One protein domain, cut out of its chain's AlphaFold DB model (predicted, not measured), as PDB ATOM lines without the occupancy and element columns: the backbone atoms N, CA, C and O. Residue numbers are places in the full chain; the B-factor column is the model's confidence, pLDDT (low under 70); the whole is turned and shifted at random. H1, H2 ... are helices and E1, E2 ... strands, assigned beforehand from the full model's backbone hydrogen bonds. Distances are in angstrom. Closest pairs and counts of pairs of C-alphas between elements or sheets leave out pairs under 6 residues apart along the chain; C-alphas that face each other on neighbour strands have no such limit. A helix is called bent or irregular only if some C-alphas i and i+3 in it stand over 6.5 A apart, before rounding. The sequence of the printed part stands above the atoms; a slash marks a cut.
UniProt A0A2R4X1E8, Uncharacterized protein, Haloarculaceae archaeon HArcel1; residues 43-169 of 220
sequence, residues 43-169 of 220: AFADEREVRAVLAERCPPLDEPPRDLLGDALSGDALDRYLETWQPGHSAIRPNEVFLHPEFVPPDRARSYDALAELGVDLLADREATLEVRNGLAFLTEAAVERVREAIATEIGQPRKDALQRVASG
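Overview. This is residues 43 to 169 of the 220 residues of an uncharacterized protein of Haloarculaceae archaeon HArcel1 (UniProt A0A2R4X1E8). One long bent helix, H6, makes the longest axis of this model: its first arm, H6a, runs along a body of short helices, a small two-stranded hairpin and long loops, and residues 161 to 169 at its far end stick out free. H1 crosses H6a near one end of the body, and at the other end the helical hairpin of H2 and H3 sits with H2 next to the strand hairpin of E1 and E2, while the unnamed residues 85 to 112 wind through the body. The printed part has 127 residues with six named helices and two named strands, in the order H1, H2, H3, H4, H5, E1, E2, H6, and the class is mostly helix. The sheet has the order E1 - E2 and is antiparallel. The whole is only just loose, close to compact, with a radius of gyration of the C-alphas of 16.9 A, and it spans 63 by 27 by 24 A, the free end adding to its length.

Along the chain. H1 holds residues 47 to 57, 15.4 A from first to last C-alpha, and begins with C-alpha 47 at (-7.944, -47.341, -19.038). H2 follows at residues 66 to 72, 9.8 A long, and H3 at residues 76 to 84, 12.1 A long, with C-alpha 76 at (-27.135, -64.105, 4.402). After the long stretch of residues 85 to 112 come the short helices H4, residues 113 to 117, and H5, residues 126 to 129. The strand E1 holds residues 130 to 133, 9.6 A long, and E2 holds residues 136 to 139, 10.3 A long. H6, residues 141 to 169, was assigned as one helix by its hydrogen bonds but is bent, with C-alphas 155 and 158 6.6 A apart. Its arm H6a, residues 141 to 155, is 21.1 A long, and its arm H6b, residues 158 to 169, is 16.1 A long and ends with C-alpha 169 at (-4.485, -30.876, -42.986).

Arrangement. H1 and H6a touch about perpendicular, at 81 degrees, and their closest C-alphas, those of Val 50 and Ala 152, are 5.9 A apart. H1 is close to H4 but not clearly touching it, the closest C-alphas being those of Arg 57 and Ala 114 at 6.1 A. H2 and H3 form a helical hairpin and only just touch, with 3 pairs of C-alphas within 8 A, the closest those of Leu 69 and Leu 78 at 6.8 A. They run opposite ways at a shallow tilt of 34 degrees, only just short of steep. The closest C-alphas of H2 and E2 are those of Ala 72 and Leu 136, 5.9 A apart. H4 is close to H6a but not clearly touching it, with the C-alphas of Leu 115 and Val 147 closest at 7.2 A. H5 touches H6a, which meets it with residues 141 to 143 alone; the C-alphas of Thr 129 and Ala 143 are closest at 4.4 A. E1 and E2 are an antiparallel hairpin at 145 degrees, with N 131 and O 138 at 2.8 A and N 136 and O 133 at 3.1 A, within hydrogen-bond range. H6a and H6b stand at a steep tilt of 45 degrees, and H6b touches no helix. Every O i to N i+4 pair is within hydrogen-bond range in H1, H3, H4, H6a and H6b; in H2 it is 2 of 3, and H5 is too short for such a pair. H3 is apart from H6a, and H1 is apart from H3.

Size, cuts and confidence. The C-alphas of Gly 75 and Gly 169, the two farthest apart, are 63.9 A from each other. Without residues 161 to 169, which stand free, the body of 118 residues spans 50 by 27 by 24 A. The printed part has no cut. The link from H3 to H4, 28 residues, is long; those from H1 to H2 and from H4 to H5 are short, and the others are tight. The mean pLDDT of the printed part is 88.9, and residue 169 alone is under 70.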
ATOM      1  N   ALA A  43     -11.768 -45.662 -28.035       89.06
ATOM      2  CA  ALA A  43     -10.559 -46.435 -28.340       89.06
ATOM      3  C   ALA A  43      -9.255 -45.630 -28.168       89.06
ATOM      4  O   ALA A  43      -8.167 -46.202 -28.098       89.06
ATOM      5  N   PHE A  44      -9.349 -44.300 -28.092       82.50
ATOM      6  CA  PHE A  44      -8.216 -43.397 -27.886       82.50
ATOM      7  C   PHE A  44      -7.990 -43.036 -26.411       82.50
ATOM      8  O   PHE A  44      -7.054 -42.289 -26.099       82.50
ATOM      9  N   ALA A  45      -8.827 -43.533 -25.498       87.31
ATOM     10  CA  ALA A  45      -8.671 -43.332 -24.064       87.31
ATOM     11  C   ALA A  45      -7.814 -44.434 -23.426       87.31
ATOM     12  O   ALA A  45      -7.877 -45.598 -23.815       87.31
ATOM     13  N   ASP A  46      -7.021 -44.061 -22.420       86.75
ATOM     14  CA  ASP A  46      -6.280 -45.028 -21.610       86.75
ATOM     15  C   ASP A  46      -7.125 -45.466 -20.408       86.75
ATOM     16  O   ASP A  46      -7.717 -44.647 -19.706       86.75
ATOM     17  N   GLU A  47      -7.150 -46.767 -20.129       91.50
ATOM     18  CA  GLU A  47      -7.944 -47.341 -19.038       91.50
ATOM     19  C   GLU A  47      -7.575 -46.771 -17.654       91.50
ATOM     20  O   GLU A  47      -8.430 -46.647 -16.772       91.50
ATOM     21  N   ARG A  48      -6.303 -46.417 -17.422       92.56
ATOM     22  CA  ARG A  48      -5.884 -45.814 -16.147       92.56
ATOM     23  C   ARG A  48      -6.401 -44.390 -16.023       92.56
ATOM     24  O   ARG A  48      -6.766 -43.984 -14.924       92.56
ATOM     25  N   GLU A  49      -6.449 -43.660 -17.129       90.50
ATOM     26  CA  GLU A  49      -6.993 -42.306 -17.193       90.50
ATOM     27  C   GLU A  49      -8.507 -42.308 -16.963       90.50
ATOM     28  O   GLU A  49      -8.991 -41.570 -16.108       90.50
ATOM     29  N   VAL A  50      -9.237 -43.226 -17.611       93.12
ATOM     30  CA  VAL A  50     -10.675 -43.444 -17.366       93.12
ATOM     31  C   VAL A  50     -10.929 -43.717 -15.884       93.12
ATOM     32  O   VAL A  50     -11.809 -43.112 -15.272       93.12
ATOM     33  N   ARG A  51     -10.127 -44.594 -15.267       93.62
ATOM     34  CA  ARG A  51     -10.237 -44.897 -13.835       93.62
ATOM     35  C   ARG A  51      -9.948 -43.685 -12.951       93.62
ATOM     36  O   ARG A  51     -10.619 -43.529 -11.934       93.62
ATOM     37  N   ALA A  52      -8.963 -42.863 -13.307       92.00
ATOM     38  CA  ALA A  52      -8.604 -41.669 -12.547       92.00
ATOM     39  C   ALA A  52      -9.735 -40.631 -12.575       92.00
ATOM     40  O   ALA A  52     -10.162 -40.177 -11.517       92.00
ATOM     41  N   VAL A  53     -10.285 -40.343 -13.760       93.06
ATOM     42  CA  VAL A  53     -11.420 -39.419 -13.916       93.06
ATOM     43  C   VAL A  53     -12.659 -39.945 -13.190       93.06
ATOM     44  O   VAL A  53     -13.348 -39.191 -12.505       93.06
ATOM     45  N   LEU A  54     -12.926 -41.254 -13.266       92.62
ATOM     46  CA  LEU A  54     -14.047 -41.864 -12.552       92.62
ATOM     47  C   LEU A  54     -13.893 -41.753 -11.027       92.62
ATOM     48  O   LEU A  54     -14.874 -41.496 -10.332       92.62
ATOM     49  N   ALA A  55     -12.680 -41.944 -10.505       92.31
ATOM     50  CA  ALA A  55     -12.381 -41.798  -9.082       92.31
ATOM     51  C   ALA A  55     -12.519 -40.344  -8.605       92.31
ATOM     52  O   ALA A  55     -13.003 -40.104  -7.503       92.31
ATOM     53  N   GLU A  56     -12.120 -39.383  -9.437       92.56
ATOM     54  CA  GLU A  56     -12.234 -37.953  -9.147       92.56
ATOM     55  C   GLU A  56     -13.698 -37.490  -9.128       92.56
ATOM     56  O   GLU A  56     -14.138 -36.853  -8.171       92.56
ATOM     57  N   ARG A  57     -14.472 -37.849 -10.158       91.44
ATOM     58  CA  ARG A  57     -15.871 -37.420 -10.312       91.44
ATOM     59  C   ARG A  57     -16.838 -38.180  -9.409       91.44
ATOM     60  O   ARG A  57     -17.846 -37.630  -8.977       91.44
ATOM     61  N   CYS A  58     -16.559 -39.453  -9.148       91.56
ATOM     62  CA  CYS A  58     -17.398 -40.338  -8.344       91.56
ATOM     63  C   CYS A  58     -16.549 -41.043  -7.277       91.56
ATOM     64  O   CYS A  58     -16.338 -42.258  -7.371       91.56
ATOM     65  N   PRO A  59     -16.060 -40.325  -6.249       91.44
ATOM     66  CA  PRO A  59     -15.159 -40.910  -5.265       91.44
ATOM     67  C   PRO A  59     -15.845 -42.036  -4.488       91.44
ATOM     68  O   PRO A  59     -17.070 -41.992  -4.312       91.44
ATOM     69  N   PRO A  60     -15.090 -43.054  -4.044       91.12
ATOM     70  CA  PRO A  60     -15.638 -44.221  -3.361       91.12
ATOM     71  C   PRO A  60     -16.357 -43.867  -2.062       91.12
ATOM     72  O   PRO A  60     -16.265 -42.752  -1.554       91.12
ATOM     73  N   LEU A  61     -17.100 -44.837  -1.540       87.62
ATOM     74  CA  LEU A  61     -17.684 -44.740  -0.211       87.62
ATOM     75  C   LEU A  61     -16.608 -45.033   0.838       87.62
ATOM     76  O   LEU A  61     -15.909 -46.042   0.732       87.62
ATOM     77  N   ASP A  62     -16.507 -44.164   1.843       86.31
ATOM     78  CA  ASP A  62     -15.574 -44.335   2.964       86.31
ATOM     79  C   ASP A  62     -15.967 -45.532   3.843       86.31
ATOM     80  O   ASP A  62     -15.114 -46.258   4.352       86.31
ATOM     81  N   GLU A  63     -17.274 -45.771   3.976       88.25
ATOM     82  CA  GLU A  63     -17.867 -46.844   4.770       88.25
ATOM     83  C   GLU A  63     -19.061 -47.464   4.022       88.25
ATOM     84  O   GLU A  63     -19.719 -46.774   3.233       88.25
ATOM     85  N   PRO A  64     -19.386 -48.751   4.258       87.62
ATOM     86  CA  PRO A  64     -20.557 -49.356   3.644       87.62
ATOM     87  C   PRO A  64     -21.819 -48.719   4.241       87.62
ATOM     88  O   PRO A  64     -21.880 -48.538   5.462       87.62
ATOM     89  N   PRO A  65     -22.864 -48.432   3.444       86.56
ATOM     90  CA  PRO A  65     -24.097 -47.815   3.928       86.56
ATOM     91  C   PRO A  65     -24.978 -48.836   4.675       86.56
ATOM     92  O   PRO A  65     -26.083 -49.161   4.247       86.56
ATOM     93  N   ARG A  66     -24.472 -49.368   5.799       87.94
ATOM     94  CA  ARG A  66     -25.037 -50.509   6.544       87.94
ATOM     95  C   ARG A  66     -26.499 -50.315   6.920       87.94
ATOM     96  O   ARG A  66     -27.275 -51.247   6.762       87.94
ATOM     97  N   ASP A  67     -26.856 -49.118   7.373       85.50
ATOM     98  CA  ASP A  67     -28.223 -48.805   7.797       85.50
ATOM     99  C   ASP A  67     -29.210 -48.936   6.625       85.50
ATOM    100  O   ASP A  67     -30.252 -49.561   6.766       85.50
ATOM    101  N   LEU A  68     -28.843 -48.424   5.441       85.75
ATOM    102  CA  LEU A  68     -29.668 -48.523   4.228       85.75
ATOM    103  C   LEU A  68     -29.734 -49.963   3.708       85.75
ATOM    104  O   LEU A  68     -30.768 -50.423   3.227       85.75
ATOM    105  N   LEU A  69     -28.617 -50.683   3.807       87.44
ATOM    106  CA  LEU A  69     -28.529 -52.077   3.389       87.44
ATOM    107  C   LEU A  69     -29.328 -53.003   4.307       87.44
ATOM    108  O   LEU A  69     -29.854 -53.989   3.813       87.44
ATOM    109  N   GLY A  70     -29.437 -52.698   5.603       83.38
ATOM    110  CA  GLY A  70     -30.207 -53.492   6.563       83.38
ATOM    111  C   GLY A  70     -31.707 -53.527   6.269       83.38
ATOM    112  O   GLY A  70     -32.357 -54.537   6.532       83.38
ATOM    113  N   ASP A  71     -32.236 -52.458   5.671       76.75
ATOM    114  CA  ASP A  71     -33.632 -52.388   5.229       76.75
ATOM    115  C   ASP A  71     -33.843 -53.096   3.877       76.75
ATOM    116  O   ASP A  71     -34.911 -53.651   3.610       76.75
ATOM    117  N   ALA A  72     -32.816 -53.098   3.019       81.56
ATOM    118  CA  ALA A  72     -32.906 -53.603   1.651       81.56
ATOM    119  C   ALA A  72     -32.499 -55.079   1.491       81.56
ATOM    120  O   ALA A  72     -33.040 -55.801   0.648       81.56
ATOM    121  N   LEU A  73     -31.535 -55.537   2.282       85.06
ATOM    122  CA  LEU A  73     -30.972 -56.882   2.280       85.06
ATOM    123  C   LEU A  73     -31.191 -57.511   3.657       85.06
ATOM    124  O   LEU A  73     -31.001 -56.872   4.685       85.06
ATOM    125  N   SER A  74     -31.542 -58.796   3.688       82.06
ATOM    126  CA  SER A  74     -31.788 -59.523   4.937       82.06
ATOM    127  C   SER A  74     -30.930 -60.780   5.046       82.06
ATOM    128  O   SER A  74     -30.745 -61.484   4.048       82.06
ATOM    129  N   GLY A  75     -30.483 -61.094   6.267       83.69
ATOM    130  CA  GLY A  75     -29.743 -62.321   6.589       83.69
ATOM    131  C   GLY A  75     -28.491 -62.495   5.728       83.69
ATOM    132  O   GLY A  75     -27.760 -61.535   5.490       83.69
ATOM    133  N   ASP A  76     -28.310 -63.698   5.184       85.88
ATOM    134  CA  ASP A  76     -27.135 -64.105   4.402       85.88
ATOM    135  C   ASP A  76     -26.772 -63.165   3.235       85.88
ATOM    136  O   ASP A  76     -25.616 -63.118   2.817       85.88
ATOM    137  N   ALA A  77     -27.739 -62.436   2.660       85.12
ATOM    138  CA  ALA A  77     -27.474 -61.499   1.565       85.12
ATOM    139  C   ALA A  77     -26.758 -60.226   2.046       85.12
ATOM    140  O   ALA A  77     -25.847 -59.744   1.370       85.12
ATOM    141  N   LEU A  78     -27.157 -59.708   3.212       88.81
ATOM    142  CA  LEU A  78     -26.508 -58.567   3.853       88.81
ATOM    143  C   LEU A  78     -25.113 -58.960   4.338       88.81
ATOM    144  O   LEU A  78     -24.150 -58.253   4.051       88.81
ATOM    145  N   ASP A  79     -25.004 -60.114   5.000       89.06
ATOM    146  CA  ASP A  79     -23.728 -60.619   5.510       89.06
ATOM    147  C   ASP A  79     -22.726 -60.816   4.368       89.06
ATOM    148  O   ASP A  79     -21.615 -60.297   4.425       89.06
ATOM    149  N   ARG A  80     -23.146 -61.437   3.257       87.69
ATOM    150  CA  ARG A  80     -22.290 -61.619   2.074       87.69
ATOM    151  C   ARG A  80     -21.830 -60.300   1.461       87.69
ATOM    152  O   ARG A  80     -20.676 -60.196   1.043       87.69
ATOM    153  N   TYR A  81     -22.713 -59.303   1.376       87.56
ATOM    154  CA  TYR A  81     -22.320 -57.982   0.891       87.56
ATOM    155  C   TYR A  81     -21.274 -57.374   1.831       87.56
ATOM    156  O   TYR A  81     -20.204 -56.992   1.378       87.56
ATOM    157  N   LEU A  82     -21.531 -57.347   3.143       89.56
ATOM    158  CA  LEU A  82     -20.630 -56.730   4.121       89.56
ATOM    159  C   LEU A  82     -19.286 -57.458   4.262       89.56
ATOM    160  O   LEU A  82     -18.277 -56.801   4.507       89.56
ATOM    161  N   GLU A  83     -19.252 -58.780   4.097       89.38
ATOM    162  CA  GLU A  83     -18.023 -59.586   4.103       89.38
ATOM    163  C   GLU A  83     -17.124 -59.300   2.897       89.38
ATOM    164  O   GLU A  83     -15.897 -59.340   3.004       89.38
ATOM    165  N   THR A  84     -17.729 -59.035   1.740       85.12
ATOM    166  CA  THR A  84     -17.007 -58.800   0.480       85.12
ATOM    167  C   THR A  84     -16.799 -57.321   0.180       85.12
ATOM    168  O   THR A  84     -16.015 -56.979  -0.709       85.12
ATOM    169  N   TRP A  85     -17.459 -56.441   0.934       89.69
ATOM    170  CA  TRP A  85     -17.367 -55.010   0.738       89.69
ATOM    171  C   TRP A  85     -15.966 -54.508   1.067       89.69
ATOM    172  O   TRP A  85     -15.431 -54.701   2.161       89.69
ATOM    173  N   GLN A  86     -15.383 -53.815   0.100       84.50
ATOM    174  CA  GLN A  86     -14.161 -53.054   0.275       84.50
ATOM    175  C   GLN A  86     -14.365 -51.692  -0.376       84.50
ATOM    176  O   GLN A  86     -14.905 -51.633  -1.493       84.50
ATOM    177  N   PRO A  87     -13.875 -50.607   0.251       82.00
ATOM    178  CA  PRO A  87     -13.790 -49.344  -0.451       82.00
ATOM    179  C   PRO A  87     -12.912 -49.595  -1.672       82.00
ATOM    180  O   PRO A  87     -11.953 -50.372  -1.629       82.00
ATOM    181  N   GLY A  88     -13.219 -48.983  -2.804       82.44
ATOM    182  CA  GLY A  88     -12.216 -49.039  -3.855       82.44
ATOM    183  C   GLY A  88     -12.190 -47.829  -4.725       82.44
ATOM    184  O   GLY A  88     -12.168 -46.746  -4.182       82.44
ATOM    185  N   HIS A  89     -12.025 -47.980  -6.032       85.69
ATOM    186  CA  HIS A  89     -11.508 -46.856  -6.813       85.69
ATOM    187  C   HIS A  89     -12.540 -45.741  -7.041       85.69
ATOM    188  O   HIS A  89     -12.148 -44.593  -7.184       85.69
ATOM    189  N   SER A  90     -13.834 -46.062  -7.061       91.38
ATOM    190  CA  SER A  90     -14.934 -45.114  -7.268       91.38
ATOM    191  C   SER A  90     -16.229 -45.661  -6.661       91.38
ATOM    192  O   SER A  90     -16.307 -46.845  -6.328       91.38
ATOM    193  N   ALA A  91     -17.251 -44.813  -6.540       90.00
ATOM    194  CA  ALA A  91     -18.602 -45.221  -6.147       90.00
ATOM    195  C   ALA A  91     -19.399 -45.880  -7.289       90.00
ATOM    196  O   ALA A  91     -20.473 -46.423  -7.054       90.00
ATOM    197  N   ILE A  92     -18.893 -45.837  -8.526       92.94
ATOM    198  CA  ILE A  92     -19.525 -46.477  -9.684       92.94
ATOM    199  C   ILE A  92     -18.914 -47.858  -9.874       92.94
ATOM    200  O   ILE A  92     -17.842 -48.008 -10.466       92.94
ATOM    201  N   ARG A  93     -19.583 -48.870  -9.322       91.75
ATOM    202  CA  ARG A  93     -19.134 -50.264  -9.330       91.75
ATOM    203  C   ARG A  93     -20.314 -51.220  -9.443       91.75
ATOM    204  O   ARG A  93     -21.393 -50.883  -8.960       91.75
ATOM    205  N   PRO A  94     -20.121 -52.416 -10.026       91.81
ATOM    206  CA  PRO A  94     -21.199 -53.388 -10.108       91.81
ATOM    207  C   PRO A  94     -21.661 -53.787  -8.708       91.81
ATOM    208  O   PRO A  94     -20.835 -54.032  -7.830       91.81
ATOM    209  N   ASN A  95     -22.974 -53.878  -8.524       89.88
ATOM    210  CA  ASN A  95     -23.645 -54.164  -7.257       89.88
ATOM    211  C   ASN A  95     -23.412 -53.130  -6.145       89.88
ATOM    212  O   ASN A  95     -23.737 -53.414  -4.991       89.88
ATOM    213  N   GLU A  96     -22.876 -51.948  -6.452       92.44
ATOM    214  CA  GLU A  96     -22.769 -50.870  -5.469       92.44
ATOM    215  C   GLU A  96     -24.098 -50.123  -5.334       92.44
ATOM    216  O   GLU A  96     -24.869 -50.024  -6.291       92.44
ATOM    217  N   VAL A  97     -24.377 -49.605  -4.138       92.12
ATOM    218  CA  VAL A  97     -25.625 -48.882  -3.870       92.12
ATOM    219  C   VAL A  97     -25.649 -47.565  -4.648       92.12
ATOM    220  O   VAL A  97     -24.744 -46.738  -4.535       92.12
ATOM    221  N   PHE A  98     -26.724 -47.335  -5.400       93.81
ATOM    222  CA  PHE A  98     -26.959 -46.081  -6.104       93.81
ATOM    223  C   PHE A  98     -27.635 -45.067  -5.171       93.81
ATOM    224  O   PHE A  98     -28.851 -45.089  -4.965       93.81
ATOM    225  N   LEU A  99     -26.834 -44.173  -4.582       92.75
ATOM    226  CA  LEU A  99     -27.254 -43.203  -3.561       92.75
ATOM    227  C   LEU A  99     -27.939 -41.970  -4.175       92.75
ATOM    228  O   LEU A  99     -27.500 -40.838  -3.975       92.75
ATOM    229  N   HIS A 100     -29.000 -42.182  -4.950       93.50
ATOM    230  CA  HIS A 100     -29.763 -41.117  -5.604       93.50
ATOM    231  C   HIS A 100     -30.997 -40.709  -4.773       93.50
ATOM    232  O   HIS A 100     -31.640 -41.595  -4.203       93.50
ATOM    233  N   PRO A 101     -31.404 -39.418  -4.745       91.56
ATOM    234  CA  PRO A 101     -32.575 -38.944  -3.989       91.56
ATOM    235  C   PRO A 101     -33.913 -39.651  -4.276       91.56
ATOM    236  O   PRO A 101     -34.857 -39.507  -3.508       91.56
ATOM    237  N   GLU A 102     -34.019 -40.394  -5.381       92.00
ATOM    238  CA  GLU A 102     -35.199 -41.220  -5.698       92.00
ATOM    239  C   GLU A 102     -35.293 -42.486  -4.825       92.00
ATOM    240  O   GLU A 102     -36.389 -42.991  -4.591       92.00
ATOM    241  N   PHE A 103     -34.159 -42.991  -4.327       91.69
ATOM    242  CA  PHE A 103     -34.069 -44.263  -3.596       91.69
ATOM    243  C   PHE A 103     -33.646 -44.103  -2.139       91.69
ATOM    244  O   PHE A 103     -33.906 -44.990  -1.329       91.69
ATOM    245  N   VAL A 104     -32.979 -42.998  -1.797       92.06
ATOM    246  CA  VAL A 104     -32.461 -42.761  -0.446       92.06
ATOM    247  C   VAL A 104     -32.850 -41.374   0.070       92.06
ATOM    248  O   VAL A 104     -33.043 -40.453  -0.728       92.06
ATOM    249  N   PRO A 105     -32.946 -41.191   1.401       90.38
ATOM    250  CA  PRO A 105     -33.164 -39.880   2.002       90.38
ATOM    251  C   PRO A 105     -32.137 -38.827   1.534       90.38
ATOM    252  O   PRO A 105     -30.965 -39.171   1.342       90.38
ATOM    253  N   PRO A 106     -32.522 -37.542   1.380       89.75
ATOM    254  CA  PRO A 106     -31.636 -36.500   0.849       89.75
ATOM    255  C   PRO A 106     -30.327 -36.296   1.625       89.75
ATOM    256  O   PRO A 106     -29.326 -35.912   1.037       89.75
ATOM    257  N   ASP A 107     -30.315 -36.563   2.932       89.19
ATOM    258  CA  ASP A 107     -29.135 -36.486   3.805       89.19
ATOM    259  C   ASP A 107     -28.133 -37.632   3.585       89.19
ATOM    260  O   ASP A 107     -26.984 -37.544   4.018       89.19
ATOM    261  N   ARG A 108     -28.557 -38.702   2.903       87.44
ATOM    262  CA  ARG A 108     -27.723 -39.846   2.503       87.44
ATOM    263  C   ARG A 108     -27.459 -39.896   0.996       87.44
ATOM    264  O   ARG A 108     -26.640 -40.700   0.552       87.44
ATOM    265  N   ALA A 109     -28.152 -39.069   0.216       90.50
ATOM    266  CA  ALA A 109     -27.971 -38.983  -1.222       90.50
ATOM    267  C   ALA A 109     -26.631 -38.329  -1.586       90.50
ATOM    268  O   ALA A 109     -26.097 -37.489  -0.858       90.50
ATOM    269  N   ARG A 110     -26.098 -38.695  -2.751       89.25
ATOM    270  CA  ARG A 110     -24.912 -38.078  -3.347       89.25
ATOM    271  C   ARG A 110     -25.280 -37.389  -4.653       89.25
ATOM    272  O   ARG A 110     -26.205 -37.805  -5.348       89.25
ATOM    273  N   SER A 111     -24.532 -36.338  -4.981       85.62
ATOM    274  CA  SER A 111     -24.617 -35.735  -6.308       85.62
ATOM    275  C   SER A 111     -24.001 -36.683  -7.338       85.62
ATOM    276  O   SER A 111     -22.913 -37.226  -7.130       85.62
ATOM    277  N   TYR A 112     -24.723 -36.854  -8.443       86.25
ATOM    278  CA  TYR A 112     -24.261 -37.504  -9.665       86.25
ATOM    279  C   TYR A 112     -24.262 -36.508 -10.837       86.25
ATOM    280  O   TYR A 112     -24.338 -36.916 -11.992       86.25
ATOM    281  N   ASP A 113     -24.159 -35.203 -10.555       86.12
ATOM    282  CA  ASP A 113     -24.187 -34.144 -11.580       86.12
ATOM    283  C   ASP A 113     -23.069 -34.336 -12.613       86.12
ATOM    284  O   ASP A 113     -23.278 -34.161 -13.810       86.12
ATOM    285  N   ALA A 114     -21.914 -34.835 -12.168       86.38
ATOM    286  CA  ALA A 114     -20.799 -35.203 -13.033       86.38
ATOM    287  C   ALA A 114     -21.141 -36.293 -14.072       86.38
ATOM    288  O   ALA A 114     -20.488 -36.358 -15.111       86.38
ATOM    289  N   LEU A 115     -22.137 -37.152 -13.813       87.88
ATOM    290  CA  LEU A 115     -22.658 -38.101 -14.805       87.88
ATOM    291  C   LEU A 115     -23.615 -37.414 -15.783       87.88
ATOM    292  O   LEU A 115     -23.570 -37.700 -16.977       87.88
ATOM    293  N   ALA A 116     -24.426 -36.466 -15.308       86.25
ATOM    294  CA  ALA A 116     -25.303 -35.674 -16.168       86.25
ATOM    295  C   ALA A 116     -24.504 -34.797 -17.149       86.25
ATOM    296  O   ALA A 116     -24.870 -34.698 -18.318       86.25
ATOM    297  N   GLU A 117     -23.376 -34.229 -16.713       89.00
ATOM    298  CA  GLU A 117     -22.426 -33.506 -17.576       89.00
ATOM    299  C   GLU A 117     -21.836 -34.396 -18.682       89.00
ATOM    300  O   GLU A 117     -21.573 -33.922 -19.785       89.00
ATOM    301  N   LEU A 118     -21.686 -35.697 -18.413       88.50
ATOM    302  CA  LEU A 118     -21.274 -36.710 -19.391       88.50
ATOM    303  C   LEU A 118     -22.425 -37.176 -20.300       88.50
ATOM    304  O   LEU A 118     -22.222 -38.040 -21.151       88.50
ATOM    305  N   GLY A 119     -23.641 -36.655 -20.107       89.62
ATOM    306  CA  GLY A 119     -24.844 -37.121 -20.797       89.62
ATOM    307  C   GLY A 119     -25.311 -38.511 -20.352       89.62
ATOM    308  O   GLY A 119     -26.090 -39.149 -21.059       89.62
ATOM    309  N   VAL A 120     -24.840 -39.001 -19.200       92.00
ATOM    310  CA  VAL A 120     -25.224 -40.302 -18.651       92.00
ATOM    311  C   VAL A 120     -26.358 -40.123 -17.652       92.00
ATOM    312  O   VAL A 120     -26.150 -39.697 -16.517       92.00
ATOM    313  N   ASP A 121     -27.557 -40.522 -18.066       91.81
ATOM    314  CA  ASP A 121     -28.719 -40.621 -17.190       91.81
ATOM    315  C   ASP A 121     -28.987 -42.093 -16.838       91.81
ATOM    316  O   ASP A 121     -29.463 -42.887 -17.655       91.81
ATOM    317  N   LEU A 122     -28.644 -42.474 -15.605       91.75
ATOM    318  CA  LEU A 122     -28.879 -43.828 -15.102       91.75
ATOM    319  C   LEU A 122     -30.352 -44.082 -14.756       91.75
ATOM    320  O   LEU A 122     -30.735 -45.242 -14.649       91.75
ATOM    321  N   LEU A 123     -31.173 -43.045 -14.582       92.00
ATOM    322  CA  LEU A 123     -32.600 -43.185 -14.284       92.00
ATOM    323  C   LEU A 123     -33.434 -43.329 -15.552       92.00
ATOM    324  O   LEU A 123     -34.401 -44.091 -15.546       92.00
ATOM    325  N   ALA A 124     -33.045 -42.652 -16.636       91.31
ATOM    326  CA  ALA A 124     -33.721 -42.767 -17.929       91.31
ATOM    327  C   ALA A 124     -33.827 -44.229 -18.400       91.31
ATOM    328  O   ALA A 124     -34.880 -44.648 -18.874       91.31
ATOM    329  N   ASP A 125     -32.772 -45.018 -18.176       88.69
ATOM    330  CA  ASP A 125     -32.691 -46.439 -18.535       88.69
ATOM    331  C   ASP A 125     -32.705 -47.364 -17.308       88.69
ATOM    332  O   ASP A 125     -32.053 -48.412 -17.304       88.69
ATOM    333  N   ARG A 126     -33.439 -46.984 -16.254       91.44
ATOM    334  CA  ARG A 126     -33.446 -47.663 -14.947       91.44
ATOM    335  C   ARG A 126     -33.507 -49.191 -15.021       91.44
ATOM    336  O   ARG A 126     -32.841 -49.847 -14.233       91.44
ATOM    337  N   GLU A 127     -34.285 -49.767 -15.937       90.88
ATOM    338  CA  GLU A 127     -34.420 -51.228 -16.072       90.88
ATOM    339  C   GLU A 127     -33.116 -51.934 -16.481       90.88
ATOM    340  O   GLU A 127     -32.899 -53.086 -16.115       90.88
ATOM    341  N   ALA A 128     -32.244 -51.255 -17.230       91.19
ATOM    342  CA  ALA A 128     -30.965 -51.797 -17.683       91.19
ATOM    343  C   ALA A 128     -29.811 -51.444 -16.730       91.19
ATOM    344  O   ALA A 128     -28.865 -52.219 -16.567       91.19
ATOM    345  N   THR A 129     -29.866 -50.270 -16.107       94.88
ATOM    346  CA  THR A 129     -28.773 -49.692 -15.309       94.88
ATOM    347  C   THR A 129     -28.888 -49.976 -13.816       94.88
ATOM    348  O   THR A 129     -27.879 -49.936 -13.108       94.88
ATOM    349  N   LEU A 130     -30.092 -50.253 -13.313       96.19
ATOM    350  CA  LEU A 130     -30.353 -50.359 -11.884       96.19
ATOM    351  C   LEU A 130     -31.125 -51.633 -11.551       96.19
ATOM    352  O   LEU A 130     -32.193 -51.912 -12.089       96.19
ATOM    353  N   GLU A 131     -30.625 -52.370 -10.568       94.38
ATOM    354  CA  GLU A 131     -31.368 -53.448  -9.932       94.38
ATOM    355  C   GLU A 131     -31.957 -52.940  -8.616       94.38
ATOM    356  O   GLU A 131     -31.227 -52.526  -7.715       94.38
ATOM    357  N   VAL A 132     -33.284 -52.957  -8.486       92.94
ATOM    358  CA  VAL A 132     -33.967 -52.438  -7.294       92.94
ATOM    359  C   VAL A 132     -34.363 -53.593  -6.386       92.94
ATOM    360  O   VAL A 132     -35.197 -54.421  -6.749       92.94
ATOM    361  N   ARG A 133     -33.797 -53.624  -5.178       90.19
ATOM    362  CA  ARG A 133     -34.054 -54.646  -4.157       90.19
ATOM    363  C   ARG A 133     -34.645 -53.955  -2.932       90.19
ATOM    364  O   ARG A 133     -33.986 -53.123  -2.317       90.19
ATOM    365  N   ASN A 134     -35.906 -54.263  -2.611       86.50
ATOM    366  CA  ASN A 134     -36.624 -53.700  -1.458       86.50
ATOM    367  C   ASN A 134     -36.556 -52.157  -1.366       86.50
ATOM    368  O   ASN A 134     -36.371 -51.591  -0.296       86.50
ATOM    369  N   GLY A 135     -36.706 -51.471  -2.504       87.19
ATOM    370  CA  GLY A 135     -36.715 -50.003  -2.578       87.19
ATOM    371  C   GLY A 135     -35.340 -49.347  -2.733       87.19
ATOM    372  O   GLY A 135     -35.285 -48.185  -3.126       87.19
ATOM    373  N   LEU A 136     -34.246 -50.086  -2.529       91.62
ATOM    374  CA  LEU A 136     -32.885 -49.598  -2.743       91.62
ATOM    375  C   LEU A 136     -32.378 -50.000  -4.132       91.62
ATOM    376  O   LEU A 136     -32.554 -51.144  -4.554       91.62
ATOM    377  N   ALA A 137     -31.751 -49.066  -4.846       94.19
ATOM    378  CA  ALA A 137     -31.186 -49.313  -6.169       94.19
ATOM    379  C   ALA A 137     -29.703 -49.692  -6.089       94.19
ATOM    380  O   ALA A 137     -28.937 -49.097  -5.332       94.19
ATOM    381  N   PHE A 138     -29.302 -50.655  -6.913       93.69
ATOM    382  CA  PHE A 138     -27.934 -51.135  -7.059       93.69
ATOM    383  C   PHE A 138     -27.491 -50.976  -8.512       93.69
ATOM    384  O   PHE A 138     -28.256 -51.268  -9.430       93.69
ATOM    385  N   LEU A 139     -26.259 -50.525  -8.728       94.88
ATOM    386  CA  LEU A 139     -25.690 -50.344 -10.061       94.88
ATOM    387  C   LEU A 139     -25.450 -51.698 -10.740       94.88
ATOM    388  O   LEU A 139     -24.803 -52.581 -10.174       94.88
ATOM    389  N   THR A 140     -25.929 -51.858 -11.970       96.44
ATOM    390  CA  THR A 140     -25.640 -53.043 -12.789       96.44
ATOM    391  C   THR A 140     -24.276 -52.923 -13.473       96.44
ATOM    392  O   THR A 140     -23.672 -51.851 -13.528       96.44
ATOM    393  N   GLU A 141     -23.785 -54.021 -14.054       96.38
ATOM    394  CA  GLU A 141     -22.599 -53.981 -14.923       96.38
ATOM    395  C   GLU A 141     -22.800 -53.028 -16.111       96.38
ATOM    396  O   GLU A 141     -21.905 -52.255 -16.440       96.38
ATOM    397  N   ALA A 142     -24.005 -53.004 -16.691       96.00
ATOM    398  CA  ALA A 142     -24.334 -52.122 -17.807       96.00
ATOM    399  C   ALA A 142     -24.270 -50.633 -17.426       96.00
ATOM    400  O   ALA A 142     -23.811 -49.819 -18.225       96.00
ATOM    401  N   ALA A 143     -24.678 -50.263 -16.204       95.94
ATOM    402  CA  ALA A 143     -24.503 -48.893 -15.718       95.94
ATOM    403  C   ALA A 143     -23.029 -48.499 -15.643       95.94
ATOM    404  O   ALA A 143     -22.652 -47.405 -16.063       95.94
ATOM    405  N   VAL A 144     -22.195 -49.395 -15.118       95.44
ATOM    406  CA  VAL A 144     -20.762 -49.144 -14.950       95.44
ATOM    407  C   VAL A 144     -20.073 -49.012 -16.302       95.44
ATOM    408  O   VAL A 144     -19.319 -48.058 -16.497       95.44
ATOM    409  N   GLU A 145     -20.360 -49.910 -17.243       95.44
ATOM    410  CA  GLU A 145     -19.819 -49.837 -18.602       95.44
ATOM    411  C   GLU A 145     -20.249 -48.558 -19.313       95.44
ATOM    412  O   GLU A 145     -19.412 -47.871 -19.888       95.44
ATOM    413  N   ARG A 146     -21.514 -48.152 -19.182       95.56
ATOM    414  CA  ARG A 146     -21.998 -46.903 -19.779       95.56
ATOM    415  C   ARG A 146     -21.266 -45.672 -19.255       95.56
ATOM    416  O   ARG A 146     -20.874 -44.809 -20.034       95.56
ATOM    417  N   VAL A 147     -21.070 -45.583 -17.939       95.56
ATOM    418  CA  VAL A 147     -20.313 -44.473 -17.341       95.56
ATOM    419  C   VAL A 147     -18.861 -44.493 -17.829       95.56
ATOM    420  O   VAL A 147     -18.313 -43.448 -18.177       95.56
ATOM    421  N   ARG A 148     -18.234 -45.674 -17.885       96.00
ATOM    422  CA  ARG A 148     -16.850 -45.832 -18.358       96.00
ATOM    423  C   ARG A 148     -16.704 -45.456 -19.830       96.00
ATOM    424  O   ARG A 148     -15.756 -44.755 -20.168       96.00
ATOM    425  N   GLU A 149     -17.640 -45.860 -20.680       96.19
ATOM    426  CA  GLU A 149     -17.665 -45.528 -22.105       96.19
ATOM    427  C   GLU A 149     -17.856 -44.027 -22.338       96.19
ATOM    428  O   GLU A 149     -17.175 -43.448 -23.186       96.19
ATOM    429  N   ALA A 150     -18.720 -43.370 -21.558       95.88
ATOM    430  CA  ALA A 150     -18.910 -41.925 -21.641       95.88
ATOM    431  C   ALA A 150     -17.628 -41.159 -21.273       95.88
ATOM    432  O   ALA A 150     -17.206 -40.276 -22.017       95.88
ATOM    433  N   ILE A 151     -16.953 -41.553 -20.187       95.31
ATOM    434  CA  ILE A 151     -15.653 -40.981 -19.795       95.31
ATOM    435  C   ILE A 151     -14.588 -41.262 -20.861       95.31
ATOM    436  O   ILE A 151     -13.841 -40.366 -21.249       95.31
ATOM    437  N   ALA A 152     -14.515 -42.495 -21.366       94.50
ATOM    438  CA  ALA A 152     -13.573 -42.859 -22.420       94.50
ATOM    439  C   ALA A 152     -13.812 -42.034 -23.694       94.50
ATOM    440  O   ALA A 152     -12.866 -41.581 -24.332       94.50
ATOM    441  N   THR A 153     -15.072 -41.787 -24.045       95.31
ATOM    442  CA  THR A 153     -15.446 -40.948 -25.186       95.31
ATOM    443  C   THR A 153     -15.039 -39.494 -24.967       95.31
ATOM    444  O   THR A 153     -14.427 -38.909 -25.855       95.31
ATOM    445  N   GLU A 154     -15.300 -38.925 -23.788       94.50
ATOM    446  CA  GLU A 154     -14.895 -37.557 -23.434       94.50
ATOM    447  C   GLU A 154     -13.371 -37.365 -23.530       94.50
ATOM    448  O   GLU A 154     -12.903 -36.397 -24.128       94.50
ATOM    449  N   ILE A 155     -12.589 -38.311 -23.001       88.62
ATOM    450  CA  ILE A 155     -11.115 -38.292 -23.059       88.62
ATOM    451  C   ILE A 155     -10.611 -38.501 -24.493       88.62
ATOM    452  O   ILE A 155      -9.642 -37.876 -24.937       88.62
ATOM    453  N   GLY A 156     -11.234 -39.429 -25.211       86.06
ATOM    454  CA  GLY A 156     -10.792 -39.874 -26.520       86.06
ATOM    455  C   GLY A 156     -11.147 -38.918 -27.655       86.06
ATOM    456  O   GLY A 156     -10.389 -38.816 -28.621       86.06
ATOM    457  N   GLN A 157     -12.245 -38.165 -27.538       91.00
ATOM    458  CA  GLN A 157     -12.715 -37.256 -28.585       91.00
ATOM    459  C   GLN A 157     -11.676 -36.180 -28.951       91.00
ATOM    460  O   GLN A 157     -11.324 -36.104 -30.128       91.00
ATOM    461  N   PRO A 158     -11.062 -35.436 -28.008       82.31
ATOM    462  CA  PRO A 158     -10.014 -34.465 -28.340       82.31
ATOM    463  C   PRO A 158      -8.802 -35.080 -29.053       82.31
ATOM    464  O   PRO A 158      -8.169 -34.431 -29.891       82.31
ATOM    465  N   ARG A 159      -8.461 -36.334 -28.727       84.69
ATOM    466  CA  ARG A 159      -7.350 -37.069 -29.355       84.69
ATOM    467  C   ARG A 159      -7.703 -37.461 -30.779       84.69
ATOM    468  O   ARG A 159      -6.907 -37.225 -31.688       84.69
ATOM    469  N   LYS A 160      -8.906 -37.999 -30.974       84.81
ATOM    470  CA  LYS A 160      -9.440 -38.310 -32.297       84.81
ATOM    471  C   LYS A 160      -9.502 -37.050 -33.164       84.81
ATOM    472  O   LYS A 160      -8.975 -37.066 -34.270       84.81
ATOM    473  N   ASP A 161     -10.005 -35.937 -32.637       81.56
ATOM    474  CA  ASP A 161     -10.060 -34.646 -33.339       81.56
ATOM    475  C   ASP A 161      -8.663 -34.119 -33.706       81.56
ATOM    476  O   ASP A 161      -8.463 -33.513 -34.761       81.56
ATOM    477  N   ALA A 162      -7.660 -34.326 -32.847       74.56
ATOM    478  CA  ALA A 162      -6.275 -33.979 -33.158       74.56
ATOM    479  C   ALA A 162      -5.725 -34.819 -34.321       74.56
ATOM    480  O   ALA A 162      -5.136 -34.260 -35.244       74.56
ATOM    481  N   LEU A 163      -5.968 -36.131 -34.319       77.81
ATOM    482  CA  LEU A 163      -5.540 -37.024 -35.399       77.81
ATOM    483  C   LEU A 163      -6.281 -36.733 -36.711       77.81
ATOM    484  O   LEU A 163      -5.658 -36.705 -37.768       77.81
ATOM    485  N   GLN A 164      -7.580 -36.435 -36.653       79.19
ATOM    486  CA  GLN A 164      -8.370 -36.047 -37.826       79.19
ATOM    487  C   GLN A 164      -7.857 -34.748 -38.450       79.19
ATOM    488  O   GLN A 164      -7.809 -34.631 -39.674       79.19
ATOM    489  N   ARG A 165      -7.430 -33.778 -37.633       74.81
ATOM    490  CA  ARG A 165      -6.789 -32.551 -38.129       74.81
ATOM    491  C   ARG A 165      -5.463 -32.832 -38.832       74.81
ATOM    492  O   ARG A 165      -5.210 -32.222 -39.861       74.81
ATOM    493  N   VAL A 166      -4.655 -33.763 -38.321       71.25
ATOM    494  CA  VAL A 166      -3.399 -34.172 -38.978       71.25
ATOM    495  C   VAL A 166      -3.676 -34.876 -40.308       71.25
ATOM    496  O   VAL A 166      -3.043 -34.558 -41.308       71.25
ATOM    497  N   ALA A 167      -4.653 -35.785 -40.352       72.56
ATOM    498  CA  ALA A 167      -5.015 -36.478 -41.588       72.56
ATOM    499  C   ALA A 167      -5.586 -35.531 -42.656       72.56
ATOM    500  O   ALA A 167      -5.223 -35.621 -43.823       72.56
ATOM    501  N   SER A 168      -6.465 -34.604 -42.264       74.75
ATOM    502  CA  SER A 168      -7.125 -33.677 -43.198       74.75
ATOM    503  C   SER A 168      -6.262 -32.484 -43.612       74.75
ATOM    504  O   SER A 168      -6.399 -31.997 -44.733       74.75
ATOM    505  N   GLY A 169      -5.388 -32.000 -42.726       64.06
ATOM    506  CA  GLY A 169      -4.485 -30.876 -42.986       64.06
ATOM    507  C   GLY A 169      -3.181 -31.262 -43.685       64.06
ATOM    508  O   GLY A 169      -2.454 -30.374 -44.120       64.06
TER     509      GLY A 169